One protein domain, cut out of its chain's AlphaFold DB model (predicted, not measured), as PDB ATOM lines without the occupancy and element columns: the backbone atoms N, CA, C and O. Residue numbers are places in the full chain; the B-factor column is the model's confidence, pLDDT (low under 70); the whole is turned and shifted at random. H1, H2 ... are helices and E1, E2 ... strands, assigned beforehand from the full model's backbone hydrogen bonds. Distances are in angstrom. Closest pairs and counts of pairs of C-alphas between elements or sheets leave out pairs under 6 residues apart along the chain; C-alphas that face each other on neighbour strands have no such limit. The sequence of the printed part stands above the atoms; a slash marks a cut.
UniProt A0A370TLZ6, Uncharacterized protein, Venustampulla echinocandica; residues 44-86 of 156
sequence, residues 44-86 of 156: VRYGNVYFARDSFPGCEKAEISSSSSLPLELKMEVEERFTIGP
ATOM      1  N   VAL A  44     -36.593 -51.219 -14.869       63.91
ATOM      2  CA  VAL A  44     -36.658 -51.829 -16.207       63.91
ATOM      3  C   VAL A  44     -35.270 -51.870 -16.887       63.91
ATOM      4  O   VAL A  44     -35.106 -52.452 -17.966       63.91
ATOM      5  N   ARG A  45     -34.258 -51.242 -16.271       72.44
ATOM      6  CA  ARG A  45     -32.898 -51.072 -16.803       72.44
ATOM      7  C   ARG A  45     -31.838 -51.212 -15.713       72.44
ATOM      8  O   ARG A  45     -32.032 -50.763 -14.586       72.44
ATOM      9  N   TYR A  46     -30.695 -51.766 -16.099       75.94
ATOM     10  CA  TYR A  46     -29.478 -51.867 -15.302       75.94
ATOM     11  C   TYR A  46     -28.482 -50.788 -15.739       75.94
ATOM     12  O   TYR A  46     -28.149 -50.679 -16.924       75.94
ATOM     13  N   GLY A  47     -28.014 -50.006 -14.769       82.38
ATOM     14  CA  GLY A  47     -27.088 -48.894 -14.951       82.38
ATOM     15  C   GLY A  47     -26.908 -48.106 -13.654       82.38
ATOM     16  O   GLY A  47     -27.344 -48.548 -12.590       82.38
ATOM     17  N   ASN A  48     -26.291 -46.931 -13.750       85.12
ATOM     18  CA  ASN A  48     -26.141 -46.021 -12.615       85.12
ATOM     19  C   ASN A  48     -27.279 -44.996 -12.583       85.12
ATOM     20  O   ASN A  48     -27.767 -44.582 -13.632       85.12
ATOM     21  N   VAL A  49     -27.686 -44.578 -11.383       86.12
ATOM     22  CA  VAL A  49     -28.725 -43.555 -11.192       86.12
ATOM     23  C   VAL A  49     -28.092 -42.165 -11.216       86.12
ATOM     24  O   VAL A  49     -27.136 -41.898 -10.487       86.12
ATOM     25  N   TYR A  50     -28.660 -41.274 -12.022       87.31
ATOM     26  CA  TYR A  50     -28.277 -39.873 -12.167       87.31
ATOM     27  C   TYR A  50     -29.485 -38.974 -11.920       87.31
ATOM     28  O   TYR A  50     -30.635 -39.393 -12.076       87.31
ATOM     29  N   PHE A  51     -29.245 -37.710 -11.578       88.31
ATOM     30  CA  PHE A  51     -30.316 -36.722 -11.563       88.31
ATOM     31  C   PHE A  51     -30.735 -36.378 -12.991       88.31
ATOM     32  O   PHE A  51     -29.889 -36.176 -13.858       88.31
ATOM     33  N   ALA A  52     -32.038 -36.251 -13.231       88.69
ATOM     34  CA  ALA A  52     -32.571 -35.922 -14.550       88.69
ATOM     35  C   ALA A  52     -32.070 -34.565 -15.076       88.69
ATOM     36  O   ALA A  52     -31.842 -34.418 -16.274       88.69
ATOM     37  N   ARG A  53     -31.823 -33.597 -14.180       88.56
ATOM     38  CA  ARG A  53     -31.226 -32.292 -14.524       88.56
ATOM     39  C   ARG A  53     -29.799 -32.390 -15.079       88.56
ATOM     40  O   ARG A  53     -29.395 -31.521 -15.839       88.56
ATOM     41  N   ASP A  54     -29.071 -33.441 -14.706       87.81
ATOM     42  CA  ASP A  54     -27.670 -33.680 -15.070       87.81
ATOM     43  C   ASP A  54     -27.572 -34.809 -16.121       87.81
ATOM     44  O   ASP A  54     -26.555 -35.493 -16.236       87.81
ATOM     45  N   SER A  55     -28.662 -35.041 -16.863       85.50
ATOM     46  CA  SER A  55     -28.754 -36.085 -17.882       85.50
ATOM     47  C   SER A  55     -27.870 -35.774 -19.091       85.50
ATOM     48  O   SER A  55     -27.729 -34.628 -19.517       85.50
ATOM     49  N   PHE A  56     -27.295 -36.821 -19.674       86.25
ATOM     50  CA  PHE A  56     -26.413 -36.753 -20.834       86.25
ATOM     51  C   PHE A  56     -26.811 -37.819 -21.870       86.25
ATOM     52  O   PHE A  56     -27.604 -38.718 -21.567       86.25
ATOM     53  N   PRO A  57     -26.304 -37.742 -23.117       82.56
ATOM     54  CA  PRO A  57     -26.651 -38.713 -24.150       82.56
ATOM     55  C   PRO A  57     -26.324 -40.148 -23.716       82.56
ATOM     56  O   PRO A  57     -25.191 -40.447 -23.348       82.56
ATOM     57  N   GLY A  58     -27.320 -41.035 -23.775       78.94
ATOM     58  CA  GLY A  58     -27.211 -42.419 -23.294       78.94
ATOM     59  C   GLY A  58     -27.902 -42.682 -21.952       78.94
ATOM     60  O   GLY A  58     -27.940 -43.832 -21.519       78.94
ATOM     61  N   CYS A  59     -28.478 -41.655 -21.319       84.94
ATOM     62  CA  CYS A  59     -29.379 -41.821 -20.181       84.94
ATOM     63  C   CYS A  59     -30.832 -42.052 -20.634       84.94
ATOM     64  O   CYS A  59     -31.341 -41.362 -21.519       84.94
ATOM     65  N   GLU A  60     -31.521 -42.990 -19.986       84.50
ATOM     66  CA  GLU A  60     -32.967 -43.227 -20.103       84.50
ATOM     67  C   GLU A  60     -33.667 -42.852 -18.787       84.50
ATOM     68  O   GLU A  60     -33.033 -42.733 -17.738       84.50
ATOM     69  N   LYS A  61     -34.989 -42.652 -18.805       84.38
ATOM     70  CA  LYS A  61     -35.751 -42.370 -17.576       84.38
ATOM     71  C   LYS A  61     -35.699 -43.551 -16.606       84.38
ATOM     72  O   LYS A  61     -35.683 -44.708 -17.028       84.38
ATOM     73  N   ALA A  62     -35.710 -43.257 -15.306       81.50
ATOM     74  CA  ALA A  62     -35.788 -44.272 -14.260       81.50
ATOM     75  C   ALA A  62     -37.214 -44.836 -14.133       81.50
ATOM     76  O   ALA A  62     -37.929 -44.553 -13.177       81.50
ATOM     77  N   GLU A  63     -37.631 -45.630 -15.122       78.00
ATOM     78  CA  GLU A  63     -38.953 -46.258 -15.143       78.00
ATOM     79  C   GLU A  63     -39.040 -47.395 -14.116       78.00
ATOM     80  O   GLU A  63     -38.227 -48.334 -14.099       78.00
ATOM     81  N   ILE A  64     -40.069 -47.321 -13.274       74.50
ATOM     82  CA  ILE A  64     -40.418 -48.374 -12.325       74.50
ATOM     83  C   ILE A  64     -41.511 -49.241 -12.949       74.50
ATOM     84  O   ILE A  64     -42.606 -48.773 -13.250       74.50
ATOM     85  N   SER A  65     -41.240 -50.540 -13.058       69.38
ATOM     86  CA  SER A  65     -42.146 -51.565 -13.560       69.38
ATOM     87  C   SER A  65     -43.551 -51.398 -12.990       69.38
ATOM     88  O   SER A  65     -43.763 -51.281 -11.771       69.38
ATOM     89  N   SER A  66     -44.533 -51.411 -13.890       64.12
ATOM     90  CA  SER A  66     -45.941 -51.184 -13.573       64.12
ATOM     91  C   SER A  66     -46.498 -52.209 -12.578       64.12
ATOM     92  O   SER A  66     -47.442 -51.889 -11.863       64.12
ATOM     93  N   SER A  67     -45.877 -53.391 -12.454       61.06
ATOM     94  CA  SER A  67     -46.244 -54.449 -11.495       61.06
ATOM     95  C   SER A  67     -45.835 -54.169 -10.042       61.06
ATOM     96  O   SER A  67     -46.181 -54.929  -9.138       61.06
ATOM     97  N   SER A  68     -45.092 -53.091  -9.784       64.44
ATOM     98  CA  SER A  68     -44.731 -52.693  -8.423       64.44
ATOM     99  C   SER A  68     -45.929 -52.099  -7.668       64.44
ATOM    100  O   SER A  68     -46.626 -51.224  -8.182       64.44
ATOM    101  N   SER A  69     -46.111 -52.514  -6.406       69.25
ATOM    102  CA  SER A  69     -47.144 -52.026  -5.466       69.25
ATOM    103  C   SER A  69     -46.941 -50.567  -5.004       69.25
ATOM    104  O   SER A  69     -47.519 -50.148  -4.001       69.25
ATOM    105  N   LEU A  70     -46.072 -49.803  -5.672       71.88
ATOM    106  CA  LEU A  70     -45.787 -48.419  -5.310       71.88
ATOM    107  C   LEU A  70     -46.907 -47.480  -5.796       71.88
ATOM    108  O   LEU A  70     -47.424 -47.685  -6.899       71.88
ATOM    109  N   PRO A  71     -47.257 -46.441  -5.014       81.12
ATOM    110  CA  PRO A  71     -48.142 -45.362  -5.447       81.12
ATOM    111  C   PRO A  71     -47.691 -44.742  -6.771       81.12
ATOM    112  O   PRO A  71     -46.495 -44.557  -6.998       81.12
ATOM    113  N   LEU A  72     -48.648 -44.389  -7.633       80.31
ATOM    114  CA  LEU A  72     -48.371 -43.802  -8.948       80.31
ATOM    115  C   LEU A  72     -47.596 -42.478  -8.845       80.31
ATOM    116  O   LEU A  72     -46.680 -42.250  -9.626       80.31
ATOM    117  N   GLU A  73     -47.917 -41.656  -7.847       83.94
ATOM    118  CA  GLU A  73     -47.254 -40.371  -7.590       83.94
ATOM    119  C   GLU A  73     -45.746 -40.534  -7.360       83.94
ATOM    120  O   GLU A  73     -44.949 -39.841  -7.983       83.94
ATOM    121  N   LEU A  74     -45.341 -41.536  -6.570       80.81
ATOM    122  CA  LEU A  74     -43.924 -41.836  -6.342       80.81
ATOM    123  C   LEU A  74     -43.224 -42.348  -7.606       80.81
ATOM    124  O   LEU A  74     -42.043 -42.078  -7.797       80.81
ATOM    125  N   LYS A  75     -43.925 -43.078  -8.483       78.69
ATOM    126  CA  LYS A  75     -43.352 -43.512  -9.771       78.69
ATOM    127  C   LYS A  75     -43.083 -42.310 -10.673       78.69
ATOM    128  O   LYS A  75     -41.996 -42.208 -11.232       78.69
ATOM    129  N   MET A  76     -44.042 -41.389 -10.754       83.44
ATOM    130  CA  MET A  76     -43.898 -40.154 -11.525       83.44
ATOM    131  C   MET A  76     -42.775 -39.272 -10.976       83.44
ATOM    132  O   MET A  76     -41.956 -38.791 -11.754       83.44
ATOM    133  N   GLU A  77     -42.683 -39.123  -9.652       86.12
ATOM    134  CA  GLU A  77     -41.603 -38.358  -9.022       86.12
ATOM    135  C   GLU A  77     -40.226 -38.963  -9.347       86.12
ATOM    136  O   GLU A  77     -39.285 -38.238  -9.672       86.12
ATOM    137  N   VAL A  78     -40.095 -40.293  -9.304       83.56
ATOM    138  CA  VAL A  78     -38.830 -40.964  -9.636       83.56
ATOM    139  C   VAL A  78     -38.458 -40.759 -11.104       83.56
ATOM    140  O   VAL A  78     -37.307 -40.428 -11.389       83.56
ATOM    141  N   GLU A  79     -39.411 -40.898 -12.023       83.88
ATOM    142  CA  GLU A  79     -39.186 -40.671 -13.456       83.88
ATOM    143  C   GLU A  79     -38.847 -39.214 -13.797       83.88
ATOM    144  O   GLU A  79     -38.139 -38.959 -14.774       83.88
ATOM    145  N   GLU A  80     -39.356 -38.255 -13.021       88.06
ATOM    146  CA  GLU A  80     -39.069 -36.830 -13.187       88.06
ATOM    147  C   GLU A  80     -37.696 -36.456 -12.624       88.06
ATOM    148  O   GLU A  80     -36.949 -35.694 -13.238       88.06
ATOM    149  N   ARG A  81     -37.342 -36.994 -11.452       88.88
ATOM    150  CA  ARG A  81     -36.121 -36.606 -10.735       88.88
ATOM    151  C   ARG A  81     -34.889 -37.385 -11.164       88.88
ATOM    152  O   ARG A  81     -33.781 -36.850 -11.050       88.88
ATOM    153  N   PHE A  82     -35.052 -38.619 -11.637       87.75
ATOM    154  CA  PHE A  82     -33.944 -39.538 -11.870       87.75
ATOM    155  C   PHE A  82     -33.926 -40.130 -13.281       87.75
ATOM    156  O   PHE A  82     -34.944 -40.399 -13.916       87.75
ATOM    157  N   THR A  83     -32.712 -40.382 -13.757       89.25
ATOM    158  CA  THR A  83     -32.427 -41.090 -15.007       89.25
ATOM    159  C   THR A  83     -31.438 -42.215 -14.730       89.25
ATOM    160  O   THR A  83     -30.648 -42.139 -13.791       89.25
ATOM    161  N   ILE A  84     -31.491 -43.282 -15.519       87.56
ATOM    162  CA  ILE A  84     -30.499 -44.353 -15.494       87.56
ATOM    163  C   ILE A  84     -29.558 -44.115 -16.666       87.56
ATOM    164  O   ILE A  84     -30.008 -43.969 -17.799       87.56
ATOM    165  N   GLY A  85     -28.261 -44.090 -16.403       86.75
ATOM    166  CA  GLY A  85     -27.220 -43.931 -17.414       86.75
ATOM    167  C   GLY A  85     -26.191 -45.062 -17.374       86.75
ATOM    168  O   GLY A  85     -26.317 -46.000 -16.577       86.75
ATOM    169  N   PRO A  86     -25.150 -44.980 -18.215       86.00
ATOM    170  CA  PRO A  86     -24.104 -45.990 -18.288       86.00
ATOM    171  C   PRO A  86     -23.389 -46.188 -16.947       86.00
ATOM    172  O   PRO A  86     -23.337 -45.296 -16.093       86.00
TER     173      PRO A  86
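What this domain is: This is residues 44 to 86 of the 156 residues of an uncharacterized protein of Venustampulla echinocandica (UniProt A0A370TLZ6). A small ribbon of two antiparallel strands, E1 and E2, stands toward one end of an elongated shape, and a single helix, H1, reaches from it toward the other end. A long unnamed stretch, residues 52 to 71, leaves E1, turns back past E2, with which residues 60 to 61 pair briefly, and goes on to the far end, where H1 begins. The printed part has 43 residues, with two named strands and one named helix in the order E1, H1, E2. The class is mixed, helices and strands, with under half of the residues in named elements. The whole is compact, with a radius of gyration of the C-alphas of 10.3 A and spans of 30 by 19 by 11 A.

How they stand to each other: E1, residues 48 to 51, and E2, residues 82 to 85, are antiparallel neighbours, with 139 degrees between their directions. C-alphas 49 and 84 face each other at 4.7 A. N 50 and O 83 are within hydrogen-bond range at 2.8 A, and so are N 85 and O 48 at 2.9 A. Residues 60 to 61 pair with residues 83 to 84 of E2, antiparallel. The closest C-alphas of E1 and H1, residues 72 to 81, are those of Phe 51 and Arg 81, 5.9 A apart. In H1 every O i to N i+4 pair is within hydrogen-bond range.

Where its parts are: E1 begins at C-alpha 48 (-26.141, -46.021, -12.615) and is 10.2 A long from first to last C-alpha. H1 begins at C-alpha 72 (-48.371, -43.802, -8.948) and is 14.3 A long. E2 is 9.8 A long and ends at C-alpha 85 (-27.220, -43.931, -17.414).

The domain as a whole: The two C-alphas farthest apart, those of Pro 57 and Ser 69, are 30.8 A apart. The link from E1 to H1 is long, with 20 residues; the link from H1 to E2 is tight. The printed part has no cut. Its mean pLDDT is 81.0, and residue 44 and residues 65 to 69 are under 70.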